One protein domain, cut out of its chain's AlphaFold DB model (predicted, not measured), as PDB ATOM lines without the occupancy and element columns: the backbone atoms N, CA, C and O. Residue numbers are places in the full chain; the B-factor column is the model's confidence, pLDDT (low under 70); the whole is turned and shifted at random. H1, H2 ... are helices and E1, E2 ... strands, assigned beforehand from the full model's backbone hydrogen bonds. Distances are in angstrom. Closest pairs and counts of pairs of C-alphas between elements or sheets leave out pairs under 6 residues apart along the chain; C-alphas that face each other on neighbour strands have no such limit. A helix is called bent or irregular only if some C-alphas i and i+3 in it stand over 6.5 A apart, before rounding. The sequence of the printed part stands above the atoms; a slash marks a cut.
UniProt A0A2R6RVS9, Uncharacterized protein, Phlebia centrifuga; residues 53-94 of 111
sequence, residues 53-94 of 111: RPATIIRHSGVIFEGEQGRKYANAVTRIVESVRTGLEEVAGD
ATOM      1  N   ARG A  53      44.099  -8.117  -0.489       72.19
ATOM      2  CA  ARG A  53      44.908  -8.448  -1.668       72.19
ATOM      3  C   ARG A  53      44.405  -9.787  -2.231       72.19
ATOM      4  O   ARG A  53      44.522 -10.789  -1.529       72.19
ATOM      5  N   PRO A  54      43.853  -9.825  -3.456       73.25
ATOM      6  CA  PRO A  54      43.718  -8.719  -4.413       73.25
ATOM      7  C   PRO A  54      42.651  -7.687  -4.010       73.25
ATOM      8  O   PRO A  54      41.698  -8.009  -3.304       73.25
ATOM      9  N   ALA A  55      42.822  -6.448  -4.481       77.88
ATOM     10  CA  ALA A  55      41.860  -5.371  -4.274       77.88
ATOM     11  C   ALA A  55      40.554  -5.697  -5.014       77.88
ATOM     12  O   ALA A  55      40.547  -5.804  -6.244       77.88
ATOM     13  N   THR A  56      39.452  -5.847  -4.279       81.81
ATOM     14  CA  THR A  56      38.146  -6.177  -4.864       81.81
ATOM     15  C   THR A  56      37.258  -4.947  -4.861       81.81
ATOM     16  O   THR A  56      37.046  -4.330  -3.819       81.81
ATOM     17  N   ILE A  57      36.708  -4.597  -6.020       84.19
ATOM     18  CA  ILE A  57      35.732  -3.513  -6.126       84.19
ATOM     19  C   ILE A  57      34.403  -4.029  -5.569       84.19
ATOM     20  O   ILE A  57      33.810  -4.947  -6.126       84.19
ATOM     21  N   ILE A  58      33.962  -3.453  -4.452       84.94
ATOM     22  CA  ILE A  58      32.689  -3.781  -3.797       84.94
ATOM     23  C   ILE A  58      31.543  -3.106  -4.550       84.94
ATOM     24  O   ILE A  58      30.479  -3.689  -4.737       84.94
ATOM     25  N   ARG A  59      31.762  -1.858  -4.978       81.38
ATOM     26  CA  ARG A  59      30.788  -1.060  -5.725       81.38
ATOM     27  C   ARG A  59      31.506   0.069  -6.446       81.38
ATOM     28  O   ARG A  59      32.489   0.601  -5.939       81.38
ATOM     29  N   HIS A  60      30.999   0.468  -7.597       86.38
ATOM     30  CA  HIS A  60      31.462   1.659  -8.293       86.38
ATOM     31  C   HIS A  60      30.283   2.367  -8.959       86.38
ATOM     32  O   HIS A  60      29.235   1.769  -9.194       86.38
ATOM     33  N   SER A  61      30.457   3.651  -9.233       82.81
ATOM     34  CA  SER A  61      29.561   4.472 -10.040       82.81
ATOM     35  C   SER A  61      30.418   5.341 -10.945       82.81
ATOM     36  O   SER A  61      31.425   5.867 -10.478       82.81
ATOM     37  N   GLY A  62      30.032   5.483 -12.210       80.88
ATOM     38  CA  GLY A  62      30.793   6.212 -13.226       80.88
ATOM     39  C   GLY A  62      31.548   5.287 -14.184       80.88
ATOM     40  O   GLY A  62      32.197   4.324 -13.770       80.88
ATOM     41  N   VAL A  63      31.483   5.617 -15.478       80.50
ATOM     42  CA  VAL A  63      32.047   4.823 -16.590       80.50
ATOM     43  C   VAL A  63      33.568   4.656 -16.513       80.50
ATOM     44  O   VAL A  63      34.121   3.686 -17.020       80.50
ATOM     45  N   ILE A  64      34.259   5.569 -15.825       82.12
ATOM     46  CA  ILE A  64      35.718   5.531 -15.647       82.12
ATOM     47  C   ILE A  64      36.195   4.337 -14.805       82.12
ATOM     48  O   ILE A  64      37.365   3.963 -14.873       82.12
ATOM     49  N   PHE A  65      35.297   3.734 -14.019       83.38
ATOM     50  CA  PHE A  65      35.599   2.598 -13.148       83.38
ATOM     51  C   PHE A  65      35.086   1.265 -13.704       83.38
ATOM     52  O   PHE A  65      35.159   0.250 -13.014       83.38
ATOM     53  N   GLU A  66      34.589   1.233 -14.943       81.06
ATOM     54  CA  GLU A  66      34.116  -0.003 -15.561       81.06
ATOM     55  C   GLU A  66      35.260  -0.861 -16.125       81.06
ATOM     56  O   GLU A  66      36.313  -0.386 -16.567       81.06
ATOM     57  N   GLY A  67      35.045  -2.177 -16.101       83.75
ATOM     58  CA  GLY A  67      35.915  -3.155 -16.747       83.75
ATOM     59  C   GLY A  67      37.331  -3.241 -16.168       83.75
ATOM     60  O   GLY A  67      37.559  -3.377 -14.965       83.75
ATOM     61  N   GLU A  68      38.328  -3.279 -17.052       85.50
ATOM     62  CA  GLU A  68      39.735  -3.424 -16.663       85.50
ATOM     63  C   GLU A  68      40.329  -2.139 -16.076       85.50
ATOM     64  O   GLU A  68      41.190  -2.219 -15.198       85.50
ATOM     65  N   GLN A  69      39.844  -0.968 -16.504       82.19
ATOM     66  CA  GLN A  69      40.352   0.316 -16.022       82.19
ATOM     67  C   GLN A  69      40.075   0.489 -14.534       82.19
ATOM     68  O   GLN A  69      41.017   0.724 -13.779       82.19
ATOM     69  N   GLY A  70      38.842   0.231 -14.083       84.31
ATOM     70  CA  GLY A  70      38.508   0.235 -12.657       84.31
ATOM     71  C   GLY A  70      39.381  -0.715 -11.839       84.31
ATOM     72  O   GLY A  70      39.864  -0.348 -10.771       84.31
ATOM     73  N   ARG A  71      39.673  -1.917 -12.360       85.94
ATOM     74  CA  ARG A  71      40.545  -2.898 -11.683       85.94
ATOM     75  C   ARG A  71      41.996  -2.428 -11.571       85.94
ATOM     76  O   ARG A  71      42.619  -2.636 -10.530       85.94
ATOM     77  N   LYS A  72      42.547  -1.800 -12.615       87.94
ATOM     78  CA  LYS A  72      43.888  -1.184 -12.570       87.94
ATOM     79  C   LYS A  72      43.918  -0.049 -11.554       87.94
ATOM     80  O   LYS A  72      44.833   0.017 -10.735       87.94
ATOM     81  N   TYR A  73      42.872   0.768 -11.561       86.69
ATOM     82  CA  TYR A  73      42.690   1.873 -10.638       86.69
ATOM     83  C   TYR A  73      42.631   1.419  -9.181       86.69
ATOM     84  O   TYR A  73      43.379   1.921  -8.346       86.69
ATOM     85  N   ALA A  74      41.794   0.425  -8.886       86.62
ATOM     86  CA  ALA A  74      41.654  -0.144  -7.554       86.62
ATOM     87  C   ALA A  74      42.990  -0.700  -7.054       86.62
ATOM     88  O   ALA A  74      43.419  -0.366  -5.955       86.62
ATOM     89  N   ASN A  75      43.703  -1.467  -7.884       88.00
ATOM     90  CA  ASN A  75      45.010  -2.009  -7.506       88.00
ATOM     91  C   ASN A  75      46.063  -0.921  -7.256       88.00
ATOM     92  O   ASN A  75      46.840  -1.038  -6.308       88.00
ATOM     93  N   ALA A  76      46.106   0.129  -8.082       88.44
ATOM     94  CA  ALA A  76      47.038   1.239  -7.898       88.44
ATOM     95  C   ALA A  76      46.753   1.997  -6.594       88.44
ATOM     96  O   ALA A  76      47.660   2.191  -5.786       88.44
ATOM     97  N   VAL A  77      45.488   2.353  -6.352       86.25
ATOM     98  CA  VAL A  77      45.070   3.062  -5.135       86.25
ATOM     99  C   VAL A  77      45.321   2.214  -3.888       86.25
ATOM    100  O   VAL A  77      45.856   2.730  -2.912       86.25
ATOM    101  N   THR A  78      45.027   0.910  -3.918       85.88
ATOM    102  CA  THR A  78      45.315   0.010  -2.790       85.88
ATOM    103  C   THR A  78      46.802  -0.013  -2.450       85.88
ATOM    104  O   THR A  78      47.147   0.095  -1.276       85.88
ATOM    105  N   ARG A  79      47.691  -0.082  -3.453       86.94
ATOM    106  CA  ARG A  79      49.145  -0.022  -3.221       86.94
ATOM    107  C   ARG A  79      49.571   1.304  -2.596       86.94
ATOM    108  O   ARG A  79      50.344   1.290  -1.648       86.94
ATOM    109  N   ILE A  80      49.050   2.428  -3.095       87.06
ATOM    110  CA  ILE A  80      49.354   3.762  -2.555       87.06
ATOM    111  C   ILE A  80      48.929   3.855  -1.087       87.06
ATOM    112  O   ILE A  80      49.732   4.230  -0.240       87.06
ATOM    113  N   VAL A  81      47.683   3.485  -0.776       84.00
ATOM    114  CA  VAL A  81      47.146   3.546   0.592       84.00
ATOM    115  C   VAL A  81      47.932   2.639   1.535       84.00
ATOM    116  O   VAL A  81      48.179   3.011   2.677       84.00
ATOM    117  N   GLU A  82      48.357   1.467   1.067       83.81
ATOM    118  CA  GLU A  82      49.170   0.550   1.861       83.81
ATOM    119  C   GLU A  82      50.571   1.102   2.132       83.81
ATOM    120  O   GLU A  82      51.002   1.092   3.280       83.81
ATOM    121  N   SER A  83      51.243   1.668   1.127       85.75
ATOM    122  CA  SER A  83      52.539   2.328   1.321       85.75
ATOM    123  C   SER A  83      52.446   3.516   2.279       85.75
ATOM    124  O   SER A  83      53.305   3.667   3.142       85.75
ATOM    125  N   VAL A  84      51.394   4.336   2.169       85.06
ATOM    126  CA  VAL A  84      51.159   5.455   3.096       85.06
ATOM    127  C   VAL A  84      50.892   4.943   4.509       85.06
ATOM    128  O   VAL A  84      51.427   5.500   5.459       85.06
ATOM    129  N   ARG A  85      50.104   3.872   4.660       80.56
ATOM    130  CA  ARG A  85      49.848   3.250   5.964       80.56
ATOM    131  C   ARG A  85      51.143   2.759   6.607       80.56
ATOM    132  O   ARG A  85      51.367   3.071   7.768       80.56
ATOM    133  N   THR A  86      51.968   2.013   5.874       82.50
ATOM    134  CA  THR A  86      53.251   1.509   6.384       82.50
ATOM    135  C   THR A  86      54.188   2.656   6.752       82.50
ATOM    136  O   THR A  86      54.709   2.673   7.858       82.50
ATOM    137  N   GLY A  87      54.335   3.660   5.881       82.38
ATOM    138  CA  GLY A  87      55.164   4.827   6.187       82.38
ATOM    139  C   GLY A  87      54.647   5.625   7.386       82.38
ATOM    140  O   GLY A  87      55.434   6.157   8.161       82.38
ATOM    141  N   LEU A  88      53.328   5.682   7.589       77.31
ATOM    142  CA  LEU A  88      52.765   6.320   8.771       77.31
ATOM    143  C   LEU A  88      52.990   5.490  10.035       77.31
ATOM    144  O   LEU A  88      53.276   6.070  11.068       77.31
ATOM    145  N   GLU A  89      52.899   4.162   9.978       77.31
ATOM    146  CA  GLU A  89      53.192   3.283  11.121       77.31
ATOM    147  C   GLU A  89      54.635   3.467  11.622       77.31
ATOM    148  O   GLU A  89      54.876   3.477  12.827       77.31
ATOM    149  N   GLU A  90      55.575   3.716  10.707       76.69
ATOM    150  CA  GLU A  90      56.974   4.024  11.028       76.69
ATOM    151  C   GLU A  90      57.163   5.404  11.683       76.69
ATOM    152  O   GLU A  90      58.064   5.579  12.502       76.69
ATOM    153  N   VAL A  91      56.326   6.391  11.339       73.75
ATOM    154  CA  VAL A  91      56.473   7.791  11.786       73.75
ATOM    155  C   VAL A  91      55.591   8.126  12.994       73.75
ATOM    156  O   VAL A  91      55.978   8.930  13.838       73.75
ATOM    157  N   ALA A  92      54.397   7.543  13.081       64.62
ATOM    158  CA  ALA A  92      53.319   8.027  13.940       64.62
ATOM    159  C   ALA A  92      53.331   7.482  15.368       64.62
ATOM    160  O   ALA A  92      52.460   7.893  16.125       64.62
ATOM    161  N   GLY A  93      54.274   6.604  15.742       54.75
ATOM    162  CA  GLY A  93      54.501   6.163  17.127       54.75
ATOM    163  C   GLY A  93      53.232   6.142  17.994       54.75
ATOM    164  O   GLY A  93      52.992   7.072  18.760       54.75
ATOM    165  N   ASP A  94      52.398   5.113  17.819       56.00
ATOM    166  CA  ASP A  94      51.155   4.848  18.572       56.00
ATOM    167  C   ASP A  94      49.986   5.851  18.423       56.00
ATOM    168  O   ASP A  94      48.913   5.655  18.998       56.00
TER     169      ASP A  94
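AT A GLANCE: This is residues 53 to 94 of the 111 residues of an uncharacterized protein of Phlebia centrifuga (UniProt A0A2R6RVS9). One long helix, H1, makes the length of a rod, with the short strand E1 near its first part and the chain turning back between them through residues 62 to 66. The far part of the rod, residues 80 to 94, of which 80 to 91 belong to H1, sticks out free. The printed part has 42 residues with one named strand and then one named helix, mostly helix. It is only just loose, close to extended, with a radius of gyration of the C-alphas of 13.3 A and spans of 40 by 15 by 14 A.

HOW THE PARTS SIT: E1, residues 57 to 61, pairs with no named strand. A tight link of 5 residues joins it to H1, residues 67 to 91. Their closest C-alphas, those of Ile 57 and Ala 74, are 7.0 A apart, and 2 pairs of C-alphas are within 8 A. In H1, 20 of 21 O i to N i+4 pairs are within hydrogen-bond range.

IN THESE COORDINATES: E1 begins at C-alpha 57 (35.732, -3.513, -6.126) and is 10.8 A long. H1 is 36.8 A long, not bent, and ends at C-alpha 91 (56.473, 7.791, 11.786).

THE WHOLE: The two C-alphas farthest apart, those of Val 63 and Gly 93, are 40.5 A apart. The printed part has no cut. The model's pLDDT is under 70 at residues 92 to 94.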